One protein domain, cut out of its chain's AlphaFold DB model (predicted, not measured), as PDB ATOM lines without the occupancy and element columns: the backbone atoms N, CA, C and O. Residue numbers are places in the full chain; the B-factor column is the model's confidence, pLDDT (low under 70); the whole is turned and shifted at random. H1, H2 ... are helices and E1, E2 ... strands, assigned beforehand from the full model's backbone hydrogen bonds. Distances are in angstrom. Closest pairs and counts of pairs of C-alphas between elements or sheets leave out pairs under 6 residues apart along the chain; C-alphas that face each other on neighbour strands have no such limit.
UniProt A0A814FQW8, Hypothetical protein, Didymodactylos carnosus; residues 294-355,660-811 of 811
ATOM      1  N   ARG A 294     122.757  38.579  -2.881       86.94
ATOM      2  CA  ARG A 294     121.503  38.239  -3.572       86.94
ATOM      3  C   ARG A 294     120.768  37.051  -2.936       86.94
ATOM      4  O   ARG A 294     119.542  37.067  -2.856       86.94
ATOM      5  N   PHE A 295     121.506  36.019  -2.523       87.56
ATOM      6  CA  PHE A 295     120.969  34.746  -2.023       87.56
ATOM      7  C   PHE A 295     121.581  34.378  -0.659       87.56
ATOM      8  O   PHE A 295     122.352  33.429  -0.542       87.56
ATOM      9  N   ILE A 296     121.257  35.148   0.386       79.31
ATOM     10  CA  ILE A 296     121.929  35.090   1.701       79.31
ATOM     11  C   ILE A 296     121.803  33.739   2.432       79.31
ATOM     12  O   ILE A 296     122.594  33.431   3.324       79.31
ATOM     13  N   HIS A 297     120.810  32.922   2.073       74.62
ATOM     14  CA  HIS A 297     120.527  31.652   2.745       74.62
ATOM     15  C   HIS A 297     121.302  30.449   2.169       74.62
ATOM     16  O   HIS A 297     121.107  29.322   2.626       74.62
ATOM     17  N   ILE A 298     122.198  30.667   1.198       69.19
ATOM     18  CA  ILE A 298     122.916  29.608   0.466       69.19
ATOM     19  C   ILE A 298     124.426  29.688   0.730       69.19
ATOM     20  O   ILE A 298     124.992  30.776   0.780       69.19
ATOM     21  N   HIS A 299     125.090  28.536   0.884       60.31
ATOM     22  CA  HIS A 299     126.548  28.428   0.974       60.31
ATOM     23  C   HIS A 299     127.104  27.560  -0.167       60.31
ATOM     24  O   HIS A 299     126.512  26.557  -0.563       60.31
ATOM     25  N   ASN A 300     128.268  27.944  -0.694       52.59
ATOM     26  CA  ASN A 300     128.882  27.301  -1.855       52.59
ATOM     27  C   ASN A 300     130.079  26.416  -1.439       52.59
ATOM     28  O   ASN A 300     130.956  26.887  -0.712       52.59
ATOM     29  N   SER A 301     130.158  25.166  -1.921       46.75
ATOM     30  CA  SER A 301     131.424  24.413  -1.994       46.75
ATOM     31  C   SER A 301     131.942  24.515  -3.427       46.75
ATOM     32  O   SER A 301     131.579  23.726  -4.292       46.75
ATOM     33  N   VAL A 302     132.752  25.540  -3.670       40.38
ATOM     34  CA  VAL A 302     133.040  26.186  -4.968       40.38
ATOM     35  C   VAL A 302     133.643  25.288  -6.074       40.38
ATOM     36  O   VAL A 302     133.877  25.771  -7.174       40.38
ATOM     37  N   LEU A 303     133.884  23.992  -5.866       36.16
ATOM     38  CA  LEU A 303     134.722  23.198  -6.782       36.16
ATOM     39  C   LEU A 303     134.157  21.851  -7.232       36.16
ATOM     40  O   LEU A 303     134.819  21.159  -8.000       36.16
ATOM     41  N   ASP A 304     132.960  21.460  -6.802       40.19
ATOM     42  CA  ASP A 304     132.499  20.095  -7.041       40.19
ATOM     43  C   ASP A 304     131.069  20.072  -7.579       40.19
ATOM     44  O   ASP A 304     130.107  20.165  -6.822       40.19
ATOM     45  N   ARG A 305     130.932  19.921  -8.904       42.53
ATOM     46  CA  ARG A 305     129.630  19.723  -9.576       42.53
ATOM     47  C   ARG A 305     128.897  18.470  -9.068       42.53
ATOM     48  O   ARG A 305     127.718  18.309  -9.362       42.53
ATOM     49  N   SER A 306     129.583  17.589  -8.330       36.72
ATOM     50  CA  SER A 306     128.991  16.420  -7.679       36.72
ATOM     51  C   SER A 306     128.483  16.685  -6.255       36.72
ATOM     52  O   SER A 306     127.805  15.825  -5.692       36.72
ATOM     53  N   LYS A 307     128.766  17.857  -5.659       39.56
ATOM     54  CA  LYS A 307     128.307  18.206  -4.306       39.56
ATOM     55  C   LYS A 307     127.050  19.087  -4.338       39.56
ATOM     56  O   LYS A 307     127.015  20.069  -5.076       39.56
ATOM     57  N   PRO A 308     126.034  18.775  -3.512       45.34
ATOM     58  CA  PRO A 308     124.822  19.579  -3.380       45.34
ATOM     59  C   PRO A 308     125.082  21.045  -3.021       45.34
ATOM     60  O   PRO A 308     126.003  21.350  -2.262       45.34
ATOM     61  N   LEU A 309     124.192  21.940  -3.462       54.03
ATOM     62  CA  LEU A 309     124.052  23.265  -2.858       54.03
ATOM     63  C   LEU A 309     123.682  23.064  -1.382       54.03
ATOM     64  O   LEU A 309     122.687  22.413  -1.069       54.03
ATOM     65  N   THR A 310     124.494  23.588  -0.461       50.00
ATOM     66  CA  THR A 310     124.289  23.375   0.980       50.00
ATOM     67  C   THR A 310     123.902  24.670   1.682       50.00
ATOM     68  O   THR A 310     124.359  25.761   1.344       50.00
ATOM     69  N   TYR A 311     123.005  24.563   2.658       55.19
ATOM     70  CA  TYR A 311     122.527  25.702   3.435       55.19
ATOM     71  C   TYR A 311     123.505  26.052   4.564       55.19
ATOM     72  O   TYR A 311     124.304  25.226   5.021       55.19
ATOM     73  N   ASN A 312     123.422  27.288   5.056       53.41
ATOM     74  CA  ASN A 312     124.233  27.725   6.185       53.41
ATOM     75  C   ASN A 312     123.749  27.044   7.485       53.41
ATOM     76  O   ASN A 312     122.657  27.324   7.969       53.41
ATOM     77  N   LYS A 313     124.571  26.159   8.073       44.50
ATOM     78  CA  LYS A 313     124.264  25.323   9.261       44.50
ATOM     79  C   LYS A 313     123.850  26.083  10.540       44.50
ATOM     80  O   LYS A 313     123.562  25.438  11.544       44.50
ATOM     81  N   ARG A 314     123.852  27.421  10.558       45.25
ATOM     82  CA  ARG A 314     123.561  28.226  11.760       45.25
ATOM     83  C   ARG A 314     122.068  28.393  12.085       45.25
ATOM     84  O   ARG A 314     121.770  28.786  13.208       45.25
ATOM     85  N   SER A 315     121.143  28.070  11.181       46.25
ATOM     86  CA  SER A 315     119.693  28.160  11.418       46.25
ATOM     87  C   SER A 315     119.054  26.771  11.548       46.25
ATOM     88  O   SER A 315     118.698  26.122  10.569       46.25
ATOM     89  N   HIS A 316     118.923  26.294  12.786       41.06
ATOM     90  CA  HIS A 316     118.131  25.109  13.125       41.06
ATOM     91  C   HIS A 316     116.628  25.445  13.108       41.06
ATOM     92  O   HIS A 316     116.024  25.621  14.159       41.06
ATOM     93  N   GLU A 317     116.004  25.485  11.932       48.69
ATOM     94  CA  GLU A 317     114.546  25.367  11.803       48.69
ATOM     95  C   GLU A 317     114.235  24.318  10.731       48.69
ATOM     96  O   GLU A 317     114.701  24.415   9.598       48.69
ATOM     97  N   LYS A 318     113.494  23.263  11.101       49.28
ATOM     98  CA  LYS A 318     112.971  22.300  10.123       49.28
ATOM     99  C   LYS A 318     112.020  23.050   9.198       49.28
ATOM    100  O   LYS A 318     111.035  23.609   9.677       49.28
ATOM    101  N   MET A 319     112.293  23.038   7.897       56.72
ATOM    102  CA  MET A 319     111.377  23.612   6.918       56.72
ATOM    103  C   MET A 319     110.117  22.749   6.877       56.72
ATOM    104  O   MET A 319     110.192  21.523   6.769       56.72
ATOM    105  N   ILE A 320     108.947  23.369   7.003       56.34
ATOM    106  CA  ILE A 320     107.689  22.628   6.979       56.34
ATOM    107  C   ILE A 320     107.349  22.376   5.510       56.34
ATOM    108  O   ILE A 320     107.185  23.309   4.724       56.34
ATOM    109  N   CYS A 321     107.243  21.108   5.119       53.09
ATOM    110  CA  CYS A 321     106.681  20.750   3.822       53.09
ATOM    111  C   CYS A 321     105.163  20.983   3.884       53.09
ATOM    112  O   CYS A 321     104.401  20.104   4.295       53.09
ATOM    113  N   ASP A 322     104.724  22.200   3.555       53.97
ATOM    114  CA  ASP A 322     103.302  22.520   3.504       53.97
ATOM    115  C   ASP A 322     102.666  21.866   2.271       53.97
ATOM    116  O   ASP A 322     102.793  22.331   1.137       53.97
ATOM    117  N   ARG A 323     101.968  20.747   2.493       60.34
ATOM    118  CA  ARG A 323     101.295  19.984   1.432       60.34
ATOM    119  C   ARG A 323     100.075  20.703   0.845       60.34
ATOM    120  O   ARG A 323      99.495  20.193  -0.106       60.34
ATOM    121  N   GLN A 324      99.685  21.878   1.349       60.78
ATOM    122  CA  GLN A 324      98.525  22.637   0.853       60.78
ATOM    123  C   GLN A 324      98.642  23.097  -0.614       60.78
ATOM    124  O   GLN A 324      97.631  23.406  -1.251       60.78
ATOM    125  N   PHE A 325      99.857  23.142  -1.168       68.50
ATOM    126  CA  PHE A 325     100.108  23.561  -2.554       68.50
ATOM    127  C   PHE A 325     100.170  22.401  -3.552       68.50
ATOM    128  O   PHE A 325     100.166  22.640  -4.763       68.50
ATOM    129  N   LEU A 326     100.197  21.165  -3.047       69.38
ATOM    130  CA  LEU A 326     100.126  19.937  -3.826       69.38
ATOM    131  C   LEU A 326      98.667  19.508  -3.890       69.38
ATOM    132  O   LEU A 326      98.085  19.089  -2.890       69.38
ATOM    133  N   ILE A 327      98.072  19.612  -5.070       72.12
ATOM    134  CA  ILE A 327      96.676  19.237  -5.269       72.12
ATOM    135  C   ILE A 327      96.636  17.906  -6.020       72.12
ATOM    136  O   ILE A 327      97.112  17.859  -7.157       72.12
ATOM    137  N   PRO A 328      96.079  16.833  -5.428       70.50
ATOM    138  CA  PRO A 328      95.869  15.599  -6.167       70.50
ATOM    139  C   PRO A 328      94.923  15.882  -7.334       70.50
ATOM    140  O   PRO A 328      93.964  16.652  -7.208       70.50
ATOM    141  N   ALA A 329      95.210  15.292  -8.487       70.31
ATOM    142  CA  ALA A 329      94.463  15.503  -9.711       70.31
ATOM    143  C   ALA A 329      93.059  14.886  -9.586       70.31
ATOM    144  O   ALA A 329      92.804  13.759 -10.007       70.31
ATOM    145  N   THR A 330      92.123  15.634  -8.995       75.12
ATOM    146  CA  THR A 330      90.725  15.215  -8.885       75.12
ATOM    147  C   THR A 330      90.127  15.016 -10.277       75.12
ATOM    148  O   THR A 330      90.533  15.664 -11.247       75.12
ATOM    149  N   ALA A 331      89.116  14.150 -10.393       65.44
ATOM    150  CA  ALA A 331      88.436  13.913 -11.668       65.44
ATOM    151  C   ALA A 331      87.936  15.220 -12.320       65.44
ATOM    152  O   ALA A 331      87.967  15.344 -13.543       65.44
ATOM    153  N   GLU A 332      87.540  16.208 -11.513       70.38
ATOM    154  CA  GLU A 332      87.146  17.545 -11.962       70.38
ATOM    155  C   GLU A 332      88.319  18.350 -12.534       70.38
ATOM    156  O   GLU A 332      88.200  18.883 -13.636       70.38
ATOM    157  N   LEU A 333      89.469  18.398 -11.848       68.06
ATOM    158  CA  LEU A 333      90.666  19.103 -12.326       68.06
ATOM    159  C   LEU A 333      91.266  18.441 -13.568       68.06
ATOM    160  O   LEU A 333      91.653  19.133 -14.506       68.06
ATOM    161  N   VAL A 334      91.274  17.108 -13.630       66.38
ATOM    162  CA  VAL A 334      91.694  16.361 -14.825       66.38
ATOM    163  C   VAL A 334      90.737  16.617 -15.989       66.38
ATOM    164  O   VAL A 334      91.174  16.773 -17.129       66.38
ATOM    165  N   GLN A 335      89.425  16.687 -15.738       64.31
ATOM    166  CA  GLN A 335      88.458  17.086 -16.762       64.31
ATOM    167  C   GLN A 335      88.658  18.538 -17.206       64.31
ATOM    168  O   GLN A 335      88.558  18.807 -18.402       64.31
ATOM    169  N   LEU A 336      88.963  19.455 -16.287       66.44
ATOM    170  CA  LEU A 336      89.262  20.852 -16.600       66.44
ATOM    171  C   LEU A 336      90.523  20.958 -17.471       66.44
ATOM    172  O   LEU A 336      90.473  21.574 -18.531       66.44
ATOM    173  N   ASN A 337      91.605  20.263 -17.103       67.31
ATOM    174  CA  ASN A 337      92.855  20.229 -17.867       67.31
ATOM    175  C   ASN A 337      92.679  19.551 -19.242       67.31
ATOM    176  O   ASN A 337      93.330  19.913 -20.213       67.31
ATOM    177  N   LYS A 338      91.729  18.614 -19.388       67.31
ATOM    178  CA  LYS A 338      91.335  18.054 -20.700       67.31
ATOM    179  C   LYS A 338      90.473  19.004 -21.538       67.31
ATOM    180  O   LYS A 338      90.507  18.922 -22.767       67.31
ATOM    181  N   LYS A 339      89.677  19.870 -20.904       67.44
ATOM    182  CA  LYS A 339      88.855  20.892 -21.577       67.44
ATOM    183  C   LYS A 339      89.689  22.095 -22.011       67.44
ATOM    184  O   LYS A 339      89.425  22.646 -23.072       67.44
ATOM    185  N   TRP A 340      90.720  22.440 -21.249       74.06
ATOM    186  CA  TRP A 340      91.564  23.611 -21.469       74.06
ATOM    187  C   TRP A 340      92.209  23.675 -22.870       74.06
ATOM    188  O   TRP A 340      92.038  24.690 -23.541       74.06
ATOM    189  N   PRO A 341      92.835  22.610 -23.422       73.50
ATOM    190  CA  PRO A 341      93.331  22.629 -24.799       73.50
ATOM    191  C   PRO A 341      92.238  22.863 -25.844       73.50
ATOM    192  O   PRO A 341      92.501  23.495 -26.868       73.50
ATOM    193  N   ARG A 342      91.017  22.361 -25.607       73.50
ATOM    194  CA  ARG A 342      89.877  22.600 -26.505       73.50
ATOM    195  C   ARG A 342      89.425  24.048 -26.425       73.50
ATOM    196  O   ARG A 342      89.317  24.661 -27.471       73.50
ATOM    197  N   GLN A 343      89.289  24.600 -25.222       75.19
ATOM    198  CA  GLN A 343      88.962  26.014 -25.015       75.19
ATOM    199  C   GLN A 343      90.004  26.936 -25.648       75.19
ATOM    200  O   GLN A 343      89.635  27.836 -26.382       75.19
ATOM    201  N   ILE A 344      91.302  26.661 -25.474       76.75
ATOM    202  CA  ILE A 344      92.363  27.415 -26.158       76.75
ATOM    203  C   ILE A 344      92.246  27.281 -27.676       76.75
ATOM    204  O   ILE A 344      92.461  28.250 -28.394       76.75
ATOM    205  N   THR A 345      91.944  26.091 -28.195       71.50
ATOM    206  CA  THR A 345      91.788  25.897 -29.646       71.50
ATOM    207  C   THR A 345      90.564  26.645 -30.171       71.50
ATOM    208  O   THR A 345      90.661  27.298 -31.203       71.50
ATOM    209  N   GLU A 346      89.454  26.607 -29.440       75.06
ATOM    210  CA  GLU A 346      88.230  27.348 -29.734       75.06
ATOM    211  C   GLU A 346      88.467  28.857 -29.652       75.06
ATOM    212  O   GLU A 346      88.063  29.555 -30.565       75.06
ATOM    213  N   GLU A 347      89.179  29.372 -28.647       75.25
ATOM    214  CA  GLU A 347      89.529  30.795 -28.527       75.25
ATOM    215  C   GLU A 347      90.525  31.247 -29.596       75.25
ATOM    216  O   GLU A 347      90.399  32.346 -30.130       75.25
ATOM    217  N   LYS A 348      91.498  30.406 -29.965       69.56
ATOM    218  CA  LYS A 348      92.375  30.656 -31.117       69.56
ATOM    219  C   LYS A 348      91.571  30.741 -32.399       69.56
ATOM    220  O   LYS A 348      91.782  31.649 -33.196       69.56
ATOM    221  N   GLU A 349      90.670  29.786 -32.611       66.88
ATOM    222  CA  GLU A 349      89.789  29.786 -33.768       66.88
ATOM    223  C   GLU A 349      88.816  30.952 -33.715       66.88
ATOM    224  O   GLU A 349      88.598  31.545 -34.752       66.88
ATOM    225  N   GLN A 350      88.306  31.352 -32.554       65.81
ATOM    226  CA  GLN A 350      87.440  32.515 -32.393       65.81
ATOM    227  C   GLN A 350      88.191  33.818 -32.604       65.81
ATOM    228  O   GLN A 350      87.665  34.653 -33.306       65.81
ATOM    229  N   LYS A 351      89.410  34.019 -32.091       63.88
ATOM    230  CA  LYS A 351      90.205  35.218 -32.411       63.88
ATOM    231  C   LYS A 351      90.576  35.250 -33.888       63.88
ATOM    232  O   LYS A 351      90.425  36.275 -34.541       63.88
ATOM    233  N   ARG A 352      90.991  34.107 -34.440       57.97
ATOM    234  CA  ARG A 352      91.296  33.970 -35.868       57.97
ATOM    235  C   ARG A 352      90.059  34.182 -36.741       57.97
ATOM    236  O   ARG A 352      90.179  34.793 -37.792       57.97
ATOM    237  N   ASN A 353      88.897  33.692 -36.311       50.41
ATOM    238  CA  ASN A 353      87.629  33.796 -37.022       50.41
ATOM    239  C   ASN A 353      86.872  35.080 -36.683       50.41
ATOM    240  O   ASN A 353      86.003  35.421 -37.448       50.41
ATOM    241  N   ALA A 354      87.136  35.805 -35.601       50.41
ATOM    242  CA  ALA A 354      86.561  37.127 -35.338       50.41
ATOM    243  C   ALA A 354      87.173  38.137 -36.310       50.41
ATOM    244  O   ALA A 354      86.447  38.915 -36.913       50.41
ATOM    245  N   CYS A 355      88.467  37.979 -36.617       47.38
ATOM    246  CA  CYS A 355      89.104  38.610 -37.774       47.38
ATOM    247  C   CYS A 355      88.521  38.174 -39.140       47.38
ATOM    248  O   CYS A 355      88.979  38.674 -40.160       47.38
ATOM    249  N   TRP A 660     132.428  54.947 -19.395       92.44
ATOM    250  CA  TRP A 660     132.977  53.857 -18.593       92.44
ATOM    251  C   TRP A 660     132.960  54.196 -17.099       92.44
ATOM    252  O   TRP A 660     132.462  53.401 -16.300       92.44
ATOM    253  N   LEU A 661     133.413  55.393 -16.709       91.69
ATOM    254  CA  LEU A 661     133.352  55.859 -15.320       91.69
ATOM    255  C   LEU A 661     131.914  55.864 -14.793       91.69
ATOM    256  O   LEU A 661     131.663  55.387 -13.683       91.69
ATOM    257  N   LEU A 662     130.958  56.353 -15.589       91.06
ATOM    258  CA  LEU A 662     129.544  56.358 -15.226       91.06
ATOM    259  C   LEU A 662     129.024  54.934 -14.993       91.06
ATOM    260  O   LEU A 662     128.358  54.695 -13.983       91.06
ATOM    261  N   LEU A 663     129.361  53.972 -15.856       91.69
ATOM    262  CA  LEU A 663     129.002  52.563 -15.663       91.69
ATOM    263  C   LEU A 663     129.667  51.957 -14.422       91.69
ATOM    264  O   LEU A 663     129.003  51.235 -13.675       91.69
ATOM    265  N   GLN A 664     130.928  52.299 -14.134       90.31
ATOM    266  CA  GLN A 664     131.628  51.848 -12.922       90.31
ATOM    267  C   GLN A 664     130.902  52.286 -11.643       90.31
ATOM    268  O   GLN A 664     130.816  51.506 -10.692       90.31
ATOM    269  N   THR A 665     130.288  53.477 -11.620       89.56
ATOM    270  CA  THR A 665     129.480  53.915 -10.462       89.56
ATOM    271  C   THR A 665     128.266  53.017 -10.192       89.56
ATOM    272  O   THR A 665     127.746  52.997  -9.076       89.56
ATOM    273  N   ARG A 666     127.810  52.252 -11.193       87.88
ATOM    274  CA  ARG A 666     126.659  51.341 -11.099       87.88
ATOM    275  C   ARG A 666     127.053  49.911 -10.733       87.88
ATOM    276  O   ARG A 666     126.173  49.085 -10.499       87.88
ATOM    277  N   VAL A 667     128.350  49.611 -10.644       87.50
ATOM    278  CA  VAL A 667     128.845  48.296 -10.229       87.50
ATOM    279  C   VAL A 667     128.626  48.118  -8.729       87.50
ATOM    280  O   VAL A 667     129.163  48.865  -7.906       87.50
ATOM    281  N   ILE A 668     127.853  47.099  -8.365       82.81
ATOM    282  CA  ILE A 668     127.556  46.763  -6.969       82.81
ATOM    283  C   ILE A 668     128.846  46.366  -6.238       82.81
ATOM    284  O   ILE A 668     129.713  45.687  -6.788       82.81
ATOM    285  N   GLY A 669     128.994  46.824  -4.997       72.81
ATOM    286  CA  GLY A 669     130.141  46.556  -4.128       72.81
ATOM    287  C   GLY A 669     131.320  47.514  -4.318       72.81
ATOM    288  O   GLY A 669     131.849  48.002  -3.325       72.81
ATOM    289  N   LYS A 670     131.733  47.826  -5.556       69.25
ATOM    290  CA  LYS A 670     132.813  48.808  -5.814       69.25
ATOM    291  C   LYS A 670     132.297  50.244  -5.918       69.25
ATOM    292  O   LYS A 670     132.843  51.128  -5.267       69.25
ATOM    293  N   GLY A 671     131.266  50.466  -6.733       69.19
ATOM    294  CA  GLY A 671     130.654  51.781  -6.945       69.19
ATOM    295  C   GLY A 671     129.425  52.000  -6.068       69.19
ATOM    296  O   GLY A 671     129.283  53.047  -5.441       69.19
ATOM    297  N   LEU A 672     128.561  50.986  -5.972       79.56
ATOM    298  CA  LEU A 672     127.265  51.086  -5.311       79.56
ATOM    299  C   LEU A 672     127.176  50.130  -4.113       79.56
ATOM    300  O   LEU A 672     127.183  48.909  -4.274       79.56
ATOM    301  N   GLN A 673     127.069  50.683  -2.905       81.56
ATOM    302  CA  GLN A 673     126.898  49.911  -1.668       81.56
ATOM    303  C   GLN A 673     125.418  49.578  -1.446       81.56
ATOM    304  O   GLN A 673     124.755  50.177  -0.603       81.56
ATOM    305  N   ILE A 674     124.888  48.653  -2.246       84.81
ATOM    306  CA  ILE A 674     123.521  48.134  -2.103       84.81
ATOM    307  C   ILE A 674     123.536  46.619  -1.926       84.81
ATOM    308  O   ILE A 674     124.382  45.923  -2.484       84.81
ATOM    309  N   SER A 675     122.567  46.111  -1.171       85.69
ATOM    310  CA  SER A 675     122.280  44.682  -1.070       85.69
ATOM    311  C   SER A 675     121.201  44.313  -2.083       85.69
ATOM    312  O   SER A 675     120.140  44.937  -2.133       85.69
ATOM    313  N   LEU A 676     121.439  43.266  -2.876       86.94
ATOM    314  CA  LEU A 676     120.440  42.744  -3.808       86.94
ATOM    315  C   LEU A 676     119.353  41.895  -3.132       86.94
ATOM    316  O   LEU A 676     118.473  41.391  -3.832       86.94
ATOM    317  N   ASN A 677     119.402  41.713  -1.812       86.00
ATOM    318  CA  ASN A 677     118.310  41.109  -1.042       86.00
ATOM    319  C   ASN A 677     117.241  42.132  -0.627       86.00
ATOM    320  O   ASN A 677     116.144  41.739  -0.233       86.00
ATOM    321  N   ASP A 678     117.539  43.427  -0.727       86.38
ATOM    322  CA  ASP A 678     116.633  44.485  -0.290       86.38
ATOM    323  C   ASP A 678     115.726  44.941  -1.442       86.38
ATOM    324  O   ASP A 678     116.095  44.894  -2.618       86.38
ATOM    325  N   SER A 679     114.512  45.390  -1.115       85.25
ATOM    326  CA  SER A 679     113.584  45.970  -2.096       85.25
ATOM    327  C   SER A 679     114.120  47.309  -2.632       85.25
ATOM    328  O   SER A 679     114.682  48.081  -1.852       85.25
ATOM    329  N   PRO A 680     113.967  47.624  -3.937       87.31
ATOM    330  CA  PRO A 680     113.261  46.867  -4.984       87.31
ATOM    331  C   PRO A 680     114.140  45.845  -5.730       87.31
ATOM    332  O   PRO A 680     113.703  45.218  -6.694       87.31
ATOM    333  N   TRP A 681     115.405  45.694  -5.334       87.56
ATOM    334  CA  TRP A 681     116.385  44.890  -6.060       87.56
ATOM    335  C   TRP A 681     116.153  43.398  -5.905       87.56
ATOM    336  O   TRP A 681     116.451  42.656  -6.835       87.56
ATOM    337  N   ASN A 682     115.582  42.964  -4.780       85.06
ATOM    338  CA  ASN A 682     115.218  41.583  -4.443       85.06
ATOM    339  C   ASN A 682     114.398  40.843  -5.525       85.06
ATOM    340  O   ASN A 682     114.482  39.622  -5.627       85.06
ATOM    341  N   GLU A 683     113.703  41.562  -6.406       82.75
ATOM    342  CA  GLU A 683     112.921  40.994  -7.516       82.75
ATOM    343  C   GLU A 683     113.515  41.272  -8.906       82.75
ATOM    344  O   GLU A 683     112.993  40.793  -9.912       82.75
ATOM    345  N   ALA A 684     114.637  41.993  -8.984       87.31
ATOM    346  CA  ALA A 684     115.262  42.345 -10.253       87.31
ATOM    347  C   ALA A 684     115.722  41.096 -11.041       87.31
ATOM    348  O   ALA A 684     116.304  40.170 -10.457       87.31
ATOM    349  N   PRO A 685     115.497  41.055 -12.370       88.75
ATOM    350  CA  PRO A 685     115.983  39.971 -13.211       88.75
ATOM    351  C   PRO A 685     117.512  40.000 -13.309       88.75
ATOM    352  O   PRO A 685     118.122  41.064 -13.405       88.75
ATOM    353  N   ILE A 686     118.131  38.818 -13.328       88.94
ATOM    354  CA  ILE A 686     119.573  38.660 -13.543       88.94
ATOM    355  C   ILE A 686     119.791  38.185 -14.977       88.94
ATOM    356  O   ILE A 686     119.243  37.162 -15.388       88.94
ATOM    357  N   LEU A 687     120.600  38.926 -15.732       90.69
ATOM    358  CA  LEU A 687     120.960  38.596 -17.107       90.69
ATOM    359  C   LEU A 687     122.364  37.988 -17.140       90.69
ATOM    360  O   LEU A 687     123.295  38.529 -16.547       90.69
ATOM    361  N   VAL A 688     122.511  36.860 -17.835       89.50
ATOM    362  CA  VAL A 688     123.784  36.148 -18.011       89.50
ATOM    363  C   VAL A 688     123.913  35.628 -19.439       89.50
ATOM    364  O   VAL A 688     122.910  35.373 -20.102       89.50
ATOM    365  N   TYR A 689     125.148  35.423 -19.905       82.94
ATOM    366  CA  TYR A 689     125.419  34.999 -21.284       82.94
ATOM    367  C   TYR A 689     125.191  33.501 -21.536       82.94
ATOM    368  O   TYR A 689     125.004  33.083 -22.679       82.94
ATOM    369  N   ARG A 690     125.242  32.659 -20.493       82.44
ATOM    370  CA  ARG A 690     125.195  31.192 -20.619       82.44
ATOM    371  C   ARG A 690     123.949  30.609 -19.951       82.44
ATOM    372  O   ARG A 690     123.679  30.890 -18.785       82.44
ATOM    373  N   ASN A 691     123.242  29.730 -20.669       81.69
ATOM    374  CA  ASN A 691     122.050  29.037 -20.156       81.69
ATOM    375  C   ASN A 691     122.351  28.189 -18.913       81.69
ATOM    376  O   ASN A 691     121.556  28.182 -17.982       81.69
ATOM    377  N   GLU A 692     123.514  27.539 -18.864       79.50
ATOM    378  CA  GLU A 692     123.936  26.727 -17.712       79.50
ATOM    379  C   GLU A 692     124.012  27.566 -16.428       79.50
ATOM    380  O   GLU A 692     123.468  27.189 -15.394       79.50
ATOM    381  N   LEU A 693     124.609  28.758 -16.521       84.62
ATOM    382  CA  LEU A 693     124.717  29.690 -15.400       84.62
ATOM    383  C   LEU A 693     123.355  30.266 -15.002       84.62
ATOM    384  O   LEU A 693     123.071  30.411 -13.817       84.62
ATOM    385  N   ARG A 694     122.488  30.559 -15.980       87.31
ATOM    386  CA  ARG A 694     121.102  30.978 -15.723       87.31
ATOM    387  C   ARG A 694     120.369  29.922 -14.896       87.31
ATOM    388  O   ARG A 694     119.689  30.266 -13.935       87.31
ATOM    389  N   THR A 695     120.495  28.652 -15.267       82.94
ATOM    390  CA  THR A 695     119.824  27.541 -14.585       82.94
ATOM    391  C   THR A 695     120.344  27.365 -13.162       82.94
ATOM    392  O   THR A 695     119.544  27.246 -12.238       82.94
ATOM    393  N   GLU A 696     121.655  27.479 -12.955       81.75
ATOM    394  CA  GLU A 696     122.251  27.477 -11.614       81.75
ATOM    395  C   GLU A 696     121.755  28.650 -10.745       81.75
ATOM    396  O   GLU A 696     121.327  28.457  -9.606       81.75
ATOM    397  N   LEU A 697     121.729  29.873 -11.283       87.56
ATOM    398  CA  LEU A 697     121.208  31.042 -10.563       87.56
ATOM    399  C   LEU A 697     119.712  30.918 -10.246       87.56
ATOM    400  O   LEU A 697     119.280  31.329  -9.169       87.56
ATOM    401  N   ASN A 698     118.925  30.323 -11.144       87.50
ATOM    402  CA  ASN A 698     117.513  30.036 -10.898       87.50
ATOM    403  C   ASN A 698     117.338  29.004  -9.777       87.50
ATOM    404  O   ASN A 698     116.506  29.211  -8.896       87.50
ATOM    405  N   ASN A 699     118.150  27.943  -9.746       84.06
ATOM    406  CA  ASN A 699     118.137  26.966  -8.652       84.06
ATOM    407  C   ASN A 699     118.420  27.641  -7.303       84.06
ATOM    408  O   ASN A 699     117.692  27.420  -6.332       84.06
ATOM    409  N   ARG A 700     119.417  28.534  -7.255       84.81
ATOM    410  CA  ARG A 700     119.708  29.349  -6.064       84.81
ATOM    411  C   ARG A 700     118.538  30.255  -5.685       84.81
ATOM    412  O   ARG A 700     118.168  30.321  -4.515       84.81
ATOM    413  N   ALA A 701     117.905  30.910  -6.653       87.56
ATOM    414  CA  ALA A 701     116.744  31.756  -6.394       87.56
ATOM    415  C   ALA A 701     115.586  30.971  -5.758       87.56
ATOM    416  O   ALA A 701     114.974  31.451  -4.801       87.56
ATOM    417  N   VAL A 702     115.320  29.751  -6.235       85.75
ATOM    418  CA  VAL A 702     114.268  28.886  -5.683       85.75
ATOM    419  C   VAL A 702     114.589  28.462  -4.252       85.75
ATOM    420  O   VAL A 702     113.733  28.601  -3.381       85.75
ATOM    421  N   ILE A 703     115.819  28.014  -3.981       81.19
ATOM    422  CA  ILE A 703     116.246  27.607  -2.631       81.19
ATOM    423  C   ILE A 703     116.165  28.787  -1.650       81.19
ATOM    424  O   ILE A 703     115.632  28.646  -0.548       81.19
ATOM    425  N   ASN A 704     116.638  29.968  -2.053       84.06
ATOM    426  CA  ASN A 704     116.585  31.165  -1.216       84.06
ATOM    427  C   ASN A 704     115.136  31.575  -0.903       84.06
ATOM    428  O   ASN A 704     114.819  31.910   0.237       84.06
ATOM    429  N   LYS A 705     114.239  31.498  -1.894       84.75
ATOM    430  CA  LYS A 705     112.814  31.807  -1.717       84.75
ATOM    431  C   LYS A 705     112.092  30.784  -0.836       84.75
ATOM    432  O   LYS A 705     111.286  31.174   0.003       84.75
ATOM    433  N   ALA A 706     112.407  29.499  -0.990       82.31
ATOM    434  CA  ALA A 706     111.930  28.433  -0.108       82.31
ATOM    435  C   ALA A 706     112.242  28.750   1.363       82.31
ATOM    436  O   ALA A 706     111.362  28.666   2.220       82.31
ATOM    437  N   TYR A 707     113.469  29.195   1.647       79.75
ATOM    438  CA  TYR A 707     113.872  29.589   2.997       79.75
ATOM    439  C   TYR A 707     113.081  30.790   3.519       79.75
ATOM    440  O   TYR A 707     112.553  30.738   4.625       79.75
ATOM    441  N   GLN A 708     112.947  31.848   2.717       81.31
ATOM    442  CA  GLN A 708     112.185  33.044   3.100       81.31
ATOM    443  C   GLN A 708     110.723  32.729   3.452       81.31
ATOM    444  O   GLN A 708     110.131  33.407   4.287       81.31
ATOM    445  N   LEU A 709     110.149  31.699   2.828       81.69
ATOM    446  CA  LEU A 709     108.784  31.241   3.083       81.69
ATOM    447  C   LEU A 709     108.688  30.168   4.180       81.69
ATOM    448  O   LEU A 709     107.578  29.801   4.560       81.69
ATOM    449  N   GLY A 710     109.813  29.636   4.671       75.94
ATOM    450  CA  GLY A 710     109.836  28.500   5.600       75.94
ATOM    451  C   GLY A 710     109.298  27.194   4.996       75.94
ATOM    452  O   GLY A 710     108.875  26.304   5.735       75.94
ATOM    453  N   GLN A 711     109.297  27.073   3.662       77.00
ATOM    454  CA  GLN A 711     108.686  25.972   2.914       77.00
ATOM    455  C   GLN A 711     109.720  25.218   2.083       77.00
ATOM    456  O   GLN A 711     110.484  25.826   1.336       77.00
ATOM    457  N   ALA A 712     109.722  23.888   2.167       74.50
ATOM    458  CA  ALA A 712     110.604  23.066   1.341       74.50
ATOM    459  C   ALA A 712     110.239  23.178  -0.159       74.50
ATOM    460  O   ALA A 712     109.050  23.196  -0.497       74.50
ATOM    461  N   PRO A 713     111.230  23.229  -1.071       80.31
ATOM    462  CA  PRO A 713     110.958  23.228  -2.502       80.31
ATOM    463  C   PRO A 713     110.352  21.891  -2.944       80.31
ATOM    464  O   PRO A 713     110.633  20.833  -2.378       80.31
ATOM    465  N   THR A 714     109.526  21.941  -3.986       82.19
ATOM    466  CA  THR A 714     109.036  20.752  -4.691       82.19
ATOM    467  C   THR A 714     109.816  20.596  -5.985       82.19
ATOM    468  O   THR A 714     109.883  21.539  -6.765       82.19
ATOM    469  N   VAL A 715     110.398  19.430  -6.238       83.50
ATOM    470  CA  VAL A 715     111.177  19.170  -7.452       83.50
ATOM    471  C   VAL A 715     110.394  18.239  -8.361       83.50
ATOM    472  O   VAL A 715     110.126  17.091  -8.011       83.50
ATOM    473  N   VAL A 716     110.040  18.736  -9.544       85.12
ATOM    474  CA  VAL A 716     109.457  17.914 -10.609       85.12
ATOM    475  C   VAL A 716     110.596  17.281 -11.399       85.12
ATOM    476  O   VAL A 716     111.500  17.984 -11.856       85.12
ATOM    477  N   ILE A 717     110.566  15.956 -11.534       83.06
ATOM    478  CA  ILE A 717     111.590  15.193 -12.255       83.06
ATOM    479  C   ILE A 717     111.115  14.941 -13.686       83.06
ATOM    480  O   ILE A 717     109.989  14.482 -13.901       83.06
ATOM    481  N   ALA A 718     111.975  15.219 -14.665       81.81
ATOM    482  CA  ALA A 718     111.694  14.933 -16.065       81.81
ATOM    483  C   ALA A 718     111.529  13.422 -16.311       81.81
ATOM    484  O   ALA A 718     112.232  12.594 -15.732       81.81
ATOM    485  N   GLN A 719     110.599  13.057 -17.198       78.12
ATOM    486  CA  GLN A 719     110.388  11.668 -17.601       78.12
ATOM    487  C   GLN A 719     110.881  11.453 -19.033       78.12
ATOM    488  O   GLN A 719     110.206  11.812 -20.002       78.12
ATOM    489  N   ASP A 720     112.024  10.787 -19.166       76.62
ATOM    490  CA  ASP A 720     112.606  10.463 -20.465       76.62
ATOM    491  C   ASP A 720     112.075   9.130 -21.008       76.62
ATOM    492  O   ASP A 720     112.090   8.091 -20.342       76.62
ATOM    493  N   LYS A 721     111.605   9.140 -22.261       70.06
ATOM    494  CA  LYS A 721     111.089   7.953 -22.962       70.06
ATOM    495  C   LYS A 721     111.831   7.736 -24.272       70.06
ATOM    496  O   LYS A 721     112.000   8.651 -25.072       70.06
ATOM    497  N   ILE A 722     112.195   6.486 -24.548       69.12
ATOM    498  CA  ILE A 722     112.702   6.082 -25.866       69.12
ATOM    499  C   ILE A 722     111.492   5.803 -26.777       69.12
ATOM    500  O   ILE A 722     110.445   5.380 -26.289       69.12
ATOM    501  N   ASN A 723     111.634   6.032 -28.092       57.31
ATOM    502  CA  ASN A 723     110.641   5.955 -29.194       57.31
ATOM    503  C   ASN A 723     109.619   4.776 -29.211       57.31
ATOM    504  O   ASN A 723     108.787   4.702 -30.112       57.31
ATOM    505  N   THR A 724     109.639   3.857 -28.244       49.53
ATOM    506  CA  THR A 724     108.734   2.712 -28.053       49.53
ATOM    507  C   THR A 724     107.932   2.753 -26.739       49.53
ATOM    508  O   THR A 724     107.525   1.702 -26.250       49.53
ATOM    509  N   LYS A 725     107.672   3.939 -26.162       50.59
ATOM    510  CA  LYS A 725     106.907   4.142 -24.903       50.59
ATOM    511  C   LYS A 725     107.455   3.392 -23.671       50.59
ATOM    512  O   LYS A 725     106.800   3.406 -22.634       50.59
ATOM    513  N   LYS A 726     108.617   2.743 -23.771       54.38
ATOM    514  CA  LYS A 726     109.268   2.056 -22.652       54.38
ATOM    515  C   LYS A 726     110.172   3.032 -21.911       54.38
ATOM    516  O   LYS A 726     110.884   3.815 -22.544       54.38
ATOM    517  N   GLU A 727     110.109   2.968 -20.590       57.97
ATOM    518  CA  GLU A 727     110.967   3.736 -19.694       57.97
ATOM    519  C   GLU A 727     112.422   3.271 -19.798       57.97
ATOM    520  O   GLU A 727     112.717   2.149 -20.229       57.97
ATOM    521  N   ILE A 728     113.340   4.175 -19.462       61.50
ATOM    522  CA  ILE A 728     114.776   3.916 -19.491       61.50
ATOM    523  C   ILE A 728     115.148   3.139 -18.225       61.50
ATOM    524  O   ILE A 728     115.357   3.722 -17.170       61.50
ATOM    525  N   ASP A 729     115.266   1.818 -18.349       56.59
ATOM    526  CA  ASP A 729     115.590   0.888 -17.247       56.59
ATOM    527  C   ASP A 729     117.102   0.821 -16.913       56.59
ATOM    528  O   ASP A 729     117.606  -0.119 -16.309       56.59
ATOM    529  N   LEU A 730     117.877   1.809 -17.369       62.28
ATOM    530  CA  LEU A 730     119.308   1.924 -17.082       62.28
ATOM    531  C   LEU A 730     119.514   3.087 -16.116       62.28
ATOM    532  O   LEU A 730     119.545   4.244 -16.541       62.28
ATOM    533  N   LEU A 731     119.672   2.767 -14.829       62.97
ATOM    534  CA  LEU A 731     119.814   3.743 -13.743       62.97
ATOM    535  C   LEU A 731     120.912   4.784 -14.032       62.97
ATOM    536  O   LEU A 731     120.680   5.981 -13.876       62.97
ATOM    537  N   ASP A 732     122.066   4.348 -14.544       62.69
ATOM    538  CA  ASP A 732     123.184   5.238 -14.886       62.69
ATOM    539  C   ASP A 732     122.866   6.183 -16.051       62.69
ATOM    540  O   ASP A 732     123.303   7.333 -16.062       62.69
ATOM    541  N   LEU A 733     122.093   5.717 -17.037       67.50
ATOM    542  CA  LEU A 733     121.694   6.542 -18.175       67.50
ATOM    543  C   LEU A 733     120.646   7.573 -17.752       67.50
ATOM    544  O   LEU A 733     120.767   8.734 -18.125       67.50
ATOM    545  N   SER A 734     119.666   7.164 -16.944       68.06
ATOM    546  CA  SER A 734     118.651   8.061 -16.381       68.06
ATOM    547  C   SER A 734     119.295   9.181 -15.553       68.06
ATOM    548  O   SER A 734     119.053  10.358 -15.816       68.06
ATOM    549  N   LYS A 735     120.230   8.845 -14.647       69.19
ATOM    550  CA  LYS A 735     120.992   9.844 -13.873       69.19
ATOM    551  C   LYS A 735     121.751  10.829 -14.772       69.19
ATOM    552  O   LYS A 735     121.721  12.030 -14.526       69.19
ATOM    553  N   ARG A 736     122.417  10.338 -15.826       69.56
ATOM    554  CA  ARG A 736     123.163  11.196 -16.765       69.56
ATOM    555  C   ARG A 736     122.252  12.120 -17.567       69.56
ATOM    556  O   ARG A 736     122.630  13.265 -17.777       69.56
ATOM    557  N   LEU A 737     121.086  11.643 -18.005       72.88
ATOM    558  CA  LEU A 737     120.117  12.452 -18.750       72.88
ATOM    559  C   LEU A 737     119.540  13.576 -17.886       72.88
ATOM    560  O   LEU A 737     119.512  14.719 -18.330       72.88
ATOM    561  N   LEU A 738     119.185  13.278 -16.633       75.00
ATOM    562  CA  LEU A 738     118.691  14.280 -15.685       75.00
ATOM    563  C   LEU A 738     119.741  15.349 -15.332       75.00
ATOM    564  O   LEU A 738     119.379  16.470 -14.981       75.00
ATOM    565  N   ALA A 739     121.030  15.014 -15.438       71.62
ATOM    566  CA  ALA A 739     122.143  15.936 -15.214       71.62
ATOM    567  C   ALA A 739     122.533  16.757 -16.457       71.62
ATOM    568  O   ALA A 739     123.412  17.618 -16.367       71.62
ATOM    569  N   LEU A 740     121.927  16.500 -17.625       69.25
ATOM    570  CA  LEU A 740     122.221  17.284 -18.821       69.25
ATOM    571  C   LEU A 740     121.708  18.723 -18.671       69.25
ATOM    572  O   LEU A 740     120.629  18.952 -18.119       69.25
ATOM    573  N   PRO A 741     122.447  19.708 -19.207       68.12
ATOM    574  CA  PRO A 741     121.967  21.076 -19.253       68.12
ATOM    575  C   PRO A 741     120.755  21.192 -20.185       68.12
ATOM    576  O   PRO A 741     120.667  20.517 -21.213       68.12
ATOM    577  N   ASP A 742     119.836  22.094 -19.835       71.44
ATOM    578  CA  ASP A 742     118.549  22.273 -20.518       71.44
ATOM    579  C   ASP A 742     118.682  22.556 -22.029       71.44
ATOM    580  O   ASP A 742     117.879  22.111 -22.847       71.44
ATOM    581  N   ASN A 743     119.751  23.230 -22.452       67.44
ATOM    582  CA  ASN A 743     120.071  23.474 -23.860       67.44
ATOM    583  C   ASN A 743     120.338  22.190 -24.677       67.44
ATOM    584  O   ASN A 743     120.356  22.256 -25.908       67.44
ATOM    585  N   LYS A 744     120.551  21.036 -24.029       72.94
ATOM    586  CA  LYS A 744     120.700  19.716 -24.666       72.94
ATOM    587  C   LYS A 744     119.421  18.877 -24.626       72.94
ATOM    588  O   LYS A 744     119.367  17.861 -25.316       72.94
ATOM    589  N   THR A 745     118.400  19.308 -23.891       73.88
ATOM    590  CA  THR A 745     117.157  18.563 -23.619       73.88
ATOM    591  C   THR A 745     115.914  19.347 -24.065       73.88
ATOM    592  O   THR A 745     114.913  19.413 -23.363       73.88
ATOM    593  N   ASP A 746     115.981  19.976 -25.246       67.94
ATOM    594  CA  ASP A 746     114.901  20.817 -25.812       67.94
ATOM    595  C   ASP A 746     114.409  21.915 -24.844       67.94
ATOM    596  O   ASP A 746     113.241  22.286 -24.838       67.94
ATOM    597  N   HIS A 747     115.330  22.449 -24.035       73.12
ATOM    598  CA  HIS A 747     115.106  23.458 -22.994       73.12
ATOM    599  C   HIS A 747     114.355  22.983 -21.743       73.12
ATOM    600  O   HIS A 747     114.097  23.805 -20.864       73.12
ATOM    601  N   ILE A 748     114.098  21.680 -21.607       79.12
ATOM    602  CA  ILE A 748     113.435  21.088 -20.441       79.12
ATOM    603  C   ILE A 748     114.495  20.638 -19.424       79.12
ATOM    604  O   ILE A 748     115.308  19.769 -19.746       79.12
ATOM    605  N   PRO A 749     114.526  21.184 -18.198       80.88
ATOM    606  CA  PRO A 749     115.487  20.754 -17.187       80.88
ATOM    607  C   PRO A 749     115.140  19.361 -16.645       80.88
ATOM    608  O   PRO A 749     113.967  19.035 -16.464       80.88
ATOM    609  N   GLY A 750     116.160  18.556 -16.325       79.69
ATOM    610  CA  GLY A 750     115.961  17.248 -15.686       79.69
ATOM    611  C   GLY A 750     115.318  17.349 -14.298       79.69
ATOM    612  O   GLY A 750     114.451  16.551 -13.945       79.69
ATOM    613  N   TYR A 751     115.694  18.381 -13.541       82.44
ATOM    614  CA  TYR A 751     115.096  18.736 -12.256       82.44
ATOM    615  C   TYR A 751     114.535  20.152 -12.331       82.44
ATOM    616  O   TYR A 751     115.279  21.105 -12.566       82.44
ATOM    617  N   LEU A 752     113.230  20.299 -12.108       86.69
ATOM    618  CA  LEU A 752     112.561  21.595 -12.055       86.69
ATOM    619  C   LEU A 752     112.141  21.899 -10.608       86.69
ATOM    620  O   LEU A 752     111.098  21.409 -10.166       86.69
ATOM    621  N   PRO A 753     112.934  22.676  -9.848       86.25
ATOM    622  CA  PRO A 753     112.567  23.076  -8.498       86.25
ATOM    623  C   PRO A 753     111.515  24.193  -8.532       86.25
ATOM    624  O   PRO A 753     111.652  25.180  -9.255       86.25
ATOM    625  N   LEU A 754     110.471  24.042  -7.721       86.81
ATOM    626  CA  LEU A 754     109.309  24.920  -7.661       86.81
ATOM    627  C   LEU A 754     108.975  25.302  -6.218       86.81
ATOM    628  O   LEU A 754     108.958  24.461  -5.317       86.81
ATOM    629  N   VAL A 755     108.664  26.583  -6.016       86.38
ATOM    630  CA  VAL A 755     108.195  27.150  -4.745       86.38
ATOM    631  C   VAL A 755     107.050  28.124  -5.031       86.38
ATOM    632  O   VAL A 755     107.200  28.975  -5.916       86.38
ATOM    633  N   PRO A 756     105.908  28.046  -4.320       85.62
ATOM    634  CA  PRO A 756     104.783  28.954  -4.519       85.62
ATOM    635  C   PRO A 756     105.196  30.432  -4.540       85.62
ATOM    636  O   PRO A 756     106.001  30.908  -3.743       85.62
ATOM    637  N   GLY A 757     104.641  31.178  -5.489       84.44
ATOM    638  CA  GLY A 757     104.937  32.590  -5.697       84.44
ATOM    639  C   GLY A 757     106.225  32.870  -6.473       84.44
ATOM    640  O   GLY A 757     106.541  34.043  -6.672       84.44
ATOM    641  N   MET A 758     107.006  31.868  -6.899       87.56
ATOM    642  CA  MET A 758     108.179  32.123  -7.745       87.56
ATOM    643  C   MET A 758     107.777  32.602  -9.153       87.56
ATOM    644  O   MET A 758     106.776  32.119  -9.698       87.56
ATOM    645  N   PRO A 759     108.538  33.535  -9.752       89.06
ATOM    646  CA  PRO A 759     108.357  33.890 -11.151       89.06
ATOM    647  C   PRO A 759     108.753  32.708 -12.044       89.06
ATOM    648  O   PRO A 759     109.737  32.015 -11.781       89.06
ATOM    649  N   VAL A 760     107.986  32.483 -13.103       89.06
ATOM    650  CA  VAL A 760     108.229  31.449 -14.116       89.06
ATOM    651  C   VAL A 760     108.065  32.039 -15.510       89.06
ATOM    652  O   VAL A 760     107.358  33.027 -15.690       89.06
ATOM    653  N   LEU A 761     108.712  31.426 -16.499       85.94
ATOM    654  CA  LEU A 761     108.553  31.770 -17.909       85.94
ATOM    655  C   LEU A 761     107.988  30.562 -18.647       85.94
ATOM    656  O   LEU A 761     108.469  29.441 -18.469       85.94
ATOM    657  N   LEU A 762     106.980  30.790 -19.481       84.06
ATOM    658  CA  LEU A 762     106.479  29.768 -20.391       84.06
ATOM    659  C   LEU A 762     107.587  29.421 -21.403       84.06
ATOM    660  O   LEU A 762     108.226  30.329 -21.922       84.06
ATOM    661  N   GLN A 763     107.823  28.142 -21.699       78.44
ATOM    662  CA  GLN A 763     108.854  27.723 -22.668       78.44
ATOM    663  C   GLN A 763     108.288  27.291 -24.028       78.44
ATOM    664  O   GLN A 763     109.026  27.145 -25.004       78.44
ATOM    665  N   GLU A 764     106.971  27.121 -24.118       75.31
ATOM    666  CA  GLU A 764     106.294  26.667 -25.327       75.31
ATOM    667  C   GLU A 764     105.342  27.724 -25.878       75.31
ATOM    668  O   GLU A 764     104.733  28.501 -25.147       75.31
ATOM    669  N   ASN A 765     105.163  27.717 -27.196       72.62
ATOM    670  CA  ASN A 765     104.151  28.536 -27.851       72.62
ATOM    671  C   ASN A 765     102.797  27.832 -27.769       72.62
ATOM    672  O   ASN A 765     102.419  27.096 -28.682       72.62
ATOM    673  N   ILE A 766     102.076  28.053 -26.666       77.25
ATOM    674  CA  ILE A 766     100.747  27.471 -26.463       77.25
ATOM    675  C   ILE A 766      99.731  28.202 -27.331       77.25
ATOM    676  O   ILE A 766      99.070  27.558 -28.135       77.25
ATOM    677  N   ALA A 767      99.611  29.522 -27.200       71.56
ATOM    678  CA  ALA A 767      98.695  30.378 -27.947       71.56
ATOM    679  C   ALA A 767      99.245  31.809 -28.019       71.56
ATOM    680  O   ALA A 767      98.944  32.643 -27.163       71.56
ATOM    681  N   CYS A 768     100.066  32.094 -29.035       67.06
ATOM    682  CA  CYS A 768     100.683  33.412 -29.190       67.06
ATOM    683  C   CYS A 768      99.640  34.531 -29.315       67.06
ATOM    684  O   CYS A 768      99.841  35.593 -28.738       67.06
ATOM    685  N   GLU A 769      98.494  34.276 -29.964       64.00
ATOM    686  CA  GLU A 769      97.419  35.271 -30.120       64.00
ATOM    687  C   GLU A 769      96.696  35.597 -28.796       64.00
ATOM    688  O   GLU A 769      95.939  36.565 -28.701       64.00
ATOM    689  N   LEU A 770      96.892  34.769 -27.766       71.19
ATOM    690  CA  LEU A 770      96.366  34.960 -26.412       71.19
ATOM    691  C   LEU A 770      97.454  35.439 -25.436       71.19
ATOM    692  O   LEU A 770      97.212  35.495 -24.234       71.19
ATOM    693  N   GLY A 771      98.659  35.744 -25.927       71.00
ATOM    694  CA  GLY A 771      99.802  36.113 -25.090       71.00
ATOM    695  C   GLY A 771     100.425  34.939 -24.325       71.00
ATOM    696  O   GLY A 771     101.279  35.157 -23.471       71.00
ATOM    697  N   LEU A 772     100.042  33.690 -24.623       80.38
ATOM    698  CA  LEU A 772     100.591  32.475 -24.009       80.38
ATOM    699  C   LEU A 772     101.687  31.890 -24.902       80.38
ATOM    700  O   LEU A 772     101.462  30.945 -25.661       80.38
ATOM    701  N   SER A 773     102.876  32.476 -24.847       75.44
ATOM    702  CA  SER A 773     103.970  32.145 -25.756       75.44
ATOM    703  C   SER A 773     105.292  31.947 -25.018       75.44
ATOM    704  O   SER A 773     105.409  32.326 -23.855       75.44
ATOM    705  N   ASN A 774     106.289  31.344 -25.666       79.50
ATOM    706  CA  ASN A 774     107.603  31.174 -25.055       79.50
ATOM    707  C   ASN A 774     108.160  32.548 -24.633       79.50
ATOM    708  O   ASN A 774     108.211  33.462 -25.456       79.50
ATOM    709  N   GLY A 775     108.544  32.680 -23.363       75.50
ATOM    710  CA  GLY A 775     108.988  33.911 -22.714       75.50
ATOM    711  C   GLY A 775     107.900  34.682 -21.958       75.50
ATOM    712  O   GLY A 775     108.233  35.652 -21.282       75.50
ATOM    713  N   THR A 776     106.626  34.271 -22.011       81.81
ATOM    714  CA  THR A 776     105.560  34.920 -21.230       81.81
ATOM    715  C   THR A 776     105.803  34.727 -19.723       81.81
ATOM    716  O   THR A 776     105.925  33.575 -19.282       81.81
ATOM    717  N   PRO A 777     105.852  35.807 -18.915       85.88
ATOM    718  CA  PRO A 777     106.026  35.713 -17.472       85.88
ATOM    719  C   PRO A 777     104.752  35.230 -16.778       85.88
ATOM    720  O   PRO A 777     103.634  35.587 -17.142       85.88
ATOM    721  N   GLY A 778     104.937  34.445 -15.726       89.25
ATOM    722  CA  GLY A 778     103.880  33.966 -14.852       89.25
ATOM    723  C   GLY A 778     104.360  33.845 -13.412       89.25
ATOM    724  O   GLY A 778     105.542  33.992 -13.106       89.25
ATOM    725  N   ILE A 779     103.421  33.559 -12.514       89.94
ATOM    726  CA  ILE A 779     103.706  33.280 -11.106       89.94
ATOM    727  C   ILE A 779     103.252  31.856 -10.830       89.94
ATOM    728  O   ILE A 779     102.071  31.538 -10.987       89.94
ATOM    729  N   PHE A 780     104.173  31.004 -10.394       88.94
ATOM    730  CA  PHE A 780     103.826  29.654  -9.984       88.94
ATOM    731  C   PHE A 780     102.946  29.706  -8.729       88.94
ATOM    732  O   PHE A 780     103.288  30.359  -7.744       88.94
ATOM    733  N   ARG A 781     101.787  29.045  -8.759       86.06
ATOM    734  CA  ARG A 781     100.829  29.052  -7.640       86.06
ATOM    735  C   ARG A 781     100.770  27.709  -6.927       86.06
ATOM    736  O   ARG A 781     100.952  27.667  -5.715       86.06
ATOM    737  N   LYS A 782     100.452  26.647  -7.664       82.06
ATOM    738  CA  LYS A 782     100.134  25.310  -7.149       82.06
ATOM    739  C   LYS A 782     100.581  24.258  -8.161       82.06
ATOM    740  O   LYS A 782     100.586  24.547  -9.357       82.06
ATOM    741  N   LEU A 783     100.913  23.061  -7.680       81.50
ATOM    742  CA  LEU A 783     101.238  21.902  -8.513       81.50
ATOM    743  C   LEU A 783     100.092  20.894  -8.441       81.50
ATOM    744  O   LEU A 783      99.678  20.505  -7.347       81.50
ATOM    745  N   ILE A 784      99.595  20.473  -9.601       77.19
ATOM    746  CA  ILE A 784      98.639  19.369  -9.706       77.19
ATOM    747  C   ILE A 784      99.435  18.100 -10.023       77.19
ATOM    748  O   ILE A 784     100.295  18.118 -10.900       77.19
ATOM    749  N   TYR A 785      99.182  17.013  -9.296       72.44
ATOM    750  CA  TYR A 785      99.914  15.751  -9.454       72.44
ATOM    751  C   TYR A 785      98.959  14.554  -9.487       72.44
ATOM    752  O   TYR A 785      97.873  14.605  -8.912       72.44
ATOM    753  N   ASP A 786      99.346  13.484 -10.179       67.12
ATOM    754  CA  ASP A 786      98.590  12.227 -10.183       67.12
ATOM    755  C   ASP A 786      98.782  11.500  -8.838       67.12
ATOM    756  O   ASP A 786      99.894  11.457  -8.330       67.12
ATOM    757  N   GLU A 787      97.744  10.904  -8.245       57.62
ATOM    758  CA  GLU A 787      97.886  10.122  -6.998       57.62
ATOM    759  C   GLU A 787      98.792   8.886  -7.172       57.62
ATOM    760  O   GLU A 787      99.300   8.343  -6.193       57.62
ATOM    761  N   THR A 788      99.026   8.458  -8.418       54.03
ATOM    762  CA  THR A 788     100.019   7.430  -8.773       54.03
ATOM    763  C   THR A 788     101.459   7.954  -8.832       54.03
ATOM    764  O   THR A 788     102.382   7.175  -9.073       54.03
ATOM    765  N   ALA A 789     101.675   9.256  -8.621       54.84
ATOM    766  CA  ALA A 789     102.998   9.846  -8.496       54.84
ATOM    767  C   ALA A 789     103.718   9.279  -7.269       54.84
ATOM    768  O   ALA A 789     103.279   9.441  -6.130       54.84
ATOM    769  N   GLU A 790     104.862   8.640  -7.493       55.44
ATOM    770  CA  GLU A 790     105.730   8.243  -6.394       55.44
ATOM    771  C   GLU A 790     106.339   9.493  -5.745       55.44
ATOM    772  O   GLU A 790     106.903  10.360  -6.417       55.44
ATOM    773  N   HIS A 791     106.222   9.577  -4.419       60.53
ATOM    774  CA  HIS A 791     106.888  10.586  -3.607       60.53
ATOM    775  C   HIS A 791     108.099   9.950  -2.938       60.53
ATOM    776  O   HIS A 791     107.962   9.187  -1.979       60.53
ATOM    777  N   THR A 792     109.291  10.262  -3.431       56.97
ATOM    778  CA  THR A 792     110.539   9.838  -2.800       56.97
ATOM    779  C   THR A 792     111.091  10.971  -1.938       56.97
ATOM    780  O   THR A 792     111.160  12.127  -2.354       56.97
ATOM    781  N   SER A 793     111.461  10.650  -0.696       48.38
ATOM    782  CA  SER A 793     112.312  11.525   0.114       48.38
ATOM    783  C   SER A 793     113.716  11.530  -0.483       48.38
ATOM    784  O   SER A 793     114.173  10.482  -0.947       48.38
ATOM    785  N   ALA A 794     114.388  12.683  -0.453       46.03
ATOM    786  CA  ALA A 794     115.723  12.878  -1.011       46.03
ATOM    787  C   ALA A 794     116.659  11.682  -0.749       46.03
ATOM    788  O   ALA A 794     116.904  11.304   0.399       46.03
ATOM    789  N   SER A 795     117.197  11.091  -1.821       42.44
ATOM    790  CA  SER A 795     118.338  10.182  -1.689       42.44
ATOM    791  C   SER A 795     119.557  10.976  -1.208       42.44
ATOM    792  O   SER A 795     119.667  12.177  -1.465       42.44
ATOM    793  N   THR A 796     120.496  10.314  -0.533       36.16
ATOM    794  CA  THR A 796     121.738  10.902   0.010       36.16
ATOM    795  C   THR A 796     122.648  11.583  -1.031       36.16
ATOM    796  O   THR A 796     123.666  12.151  -0.652       36.16
ATOM    797  N   GLU A 797     122.287  11.552  -2.318       36.94
ATOM    798  CA  GLU A 797     123.019  12.131  -3.455       36.94
ATOM    799  C   GLU A 797     122.324  13.363  -4.086       36.94
ATOM    800  O   GLU A 797     122.796  13.870  -5.100       36.94
ATOM    801  N   SER A 798     121.195  13.856  -3.552       46.50
ATOM    802  CA  SER A 798     120.445  14.950  -4.200       46.50
ATOM    803  C   SER A 798     120.984  16.349  -3.860       46.50
ATOM    804  O   SER A 798     121.337  16.616  -2.713       46.50
ATOM    805  N   VAL A 799     120.968  17.271  -4.836       50.78
ATOM    806  CA  VAL A 799     121.371  18.692  -4.691       50.78
ATOM    807  C   VAL A 799     120.482  19.476  -3.704       50.78
ATOM    808  O   VAL A 799     120.830  20.579  -3.287       50.78
ATOM    809  N   TYR A 800     119.342  18.907  -3.314       59.50
ATOM    810  CA  TYR A 800     118.304  19.552  -2.518       59.50
ATOM    811  C   TYR A 800     118.265  19.021  -1.073       59.50
ATOM    812  O   TYR A 800     118.820  17.968  -0.759       59.50
ATOM    813  N   THR A 801     117.628  19.768  -0.164       53.16
ATOM    814  CA  THR A 801     117.560  19.417   1.266       53.16
ATOM    815  C   THR A 801     116.812  18.098   1.491       53.16
ATOM    816  O   THR A 801     115.961  17.720   0.687       53.16
ATOM    817  N   SER A 802     117.070  17.419   2.616       56.47
ATOM    818  CA  SER A 802     116.386  16.166   2.995       56.47
ATOM    819  C   SER A 802     114.859  16.265   2.999       56.47
ATOM    820  O   SER A 802     114.170  15.266   2.807       56.47
ATOM    821  N   ASP A 803     114.346  17.477   3.203       60.00
ATOM    822  CA  ASP A 803     112.924  17.786   3.338       60.00
ATOM    823  C   ASP A 803     112.267  18.105   1.976       60.00
ATOM    824  O   ASP A 803     111.076  18.412   1.914       60.00
ATOM    825  N   THR A 804     113.038  18.038   0.881       69.06
ATOM    826  CA  THR A 804     112.579  18.277  -0.494       69.06
ATOM    827  C   THR A 804     111.682  17.143  -0.966       69.06
ATOM    828  O   THR A 804     112.042  15.967  -0.880       69.06
ATOM    829  N   LEU A 805     110.525  17.507  -1.520       72.25
ATOM    830  CA  LEU A 805     109.620  16.551  -2.140       72.25
ATOM    831  C   LEU A 805     109.960  16.389  -3.619       72.25
ATOM    832  O   LEU A 805     109.868  17.350  -4.385       72.25
ATOM    833  N   PHE A 806     110.276  15.165  -4.025       74.62
ATOM    834  CA  PHE A 806     110.409  14.806  -5.430       74.62
ATOM    835  C   PHE A 806     109.078  14.263  -5.948       74.62
ATOM    836  O   PHE A 806     108.470  13.381  -5.337       74.62
ATOM    837  N   VAL A 807     108.608  14.828  -7.058       73.06
ATOM    838  CA  VAL A 807     107.359  14.434  -7.713       73.06
ATOM    839  C   VAL A 807     107.696  13.811  -9.061       73.06
ATOM    840  O   VAL A 807     108.201  14.482  -9.966       73.06
ATOM    841  N   HIS A 808     107.391  12.522  -9.187       70.75
ATOM    842  CA  HIS A 808     107.363  11.814 -10.462       70.75
ATOM    843  C   HIS A 808     105.974  11.960 -11.106       70.75
ATOM    844  O   HIS A 808     104.982  12.078 -10.398       70.75
ATOM    845  N   ASN A 809     105.870  11.929 -12.439       63.38
ATOM    846  CA  ASN A 809     104.580  11.929 -13.156       63.38
ATOM    847  C   ASN A 809     103.643  13.123 -12.830       63.38
ATOM    848  O   ASN A 809     102.442  12.945 -12.625       63.38
ATOM    849  N   ALA A 810     104.173  14.352 -12.791       57.25
ATOM    850  CA  ALA A 810     103.346  15.565 -12.720       57.25
ATOM    851  C   ALA A 810     102.657  15.853 -14.076       57.25
ATOM    852  O   ALA A 810     103.247  15.596 -15.129       57.25
ATOM    853  N   HIS A 811     101.421  16.372 -14.046       50.78
ATOM    854  CA  HIS A 811     100.561  16.583 -15.222       50.78
ATOM    855  C   HIS A 811     100.310  18.050 -15.561       50.78
ATOM    856  O   HIS A 811     100.097  18.848 -14.621       50.78
TER     857      HIS A 811
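Overview. This is residues 294 to 355 and 660 to 811 of the 811 residues of the protein "Hypothetical protein" of Didymodactylos carnosus (UniProt A0A814FQW8). With little regular structure, loops gather round a small, twisted, mixed sheet, E3 E2 E8 E7; H3 grazes it, and H1 and H2 lie far out at opposite ends. The 214 printed residues hold four named helices and eight named strands, E1 H1 H2 H3 E2 H4, then E3 to E8; the class is mixed, under half in named elements. The whole is only just compact, close to loose: radius of gyration of the C-alphas 20.0 A, spans 56 by 49 by 34 A.

Arrangement. H1, residues 331 to 355, has 19 of 21 O i to N i+4 pairs within hydrogen-bond range. H3, residues 691 to 709, only grazes the sheet, C-alphas 702 and 754 closest at 6.7 A. E2, residues 714 to 717, is antiparallel to E3, residues 751 to 754, with N 754 and O 714 2.7 A apart.

Along the chain. H1 runs 35.9 A from C-alpha 331 (88.436, 13.913, -11.668); H3 runs 26.8 A to C-alpha 709 (108.784, 31.241, 3.083).

Size, cuts and confidence. Residues 356 to 659 are cut out, C-alphas 355 and 660 50.3 A apart; residues 665 to 690 form a long link; 90 residues have pLDDT under 70.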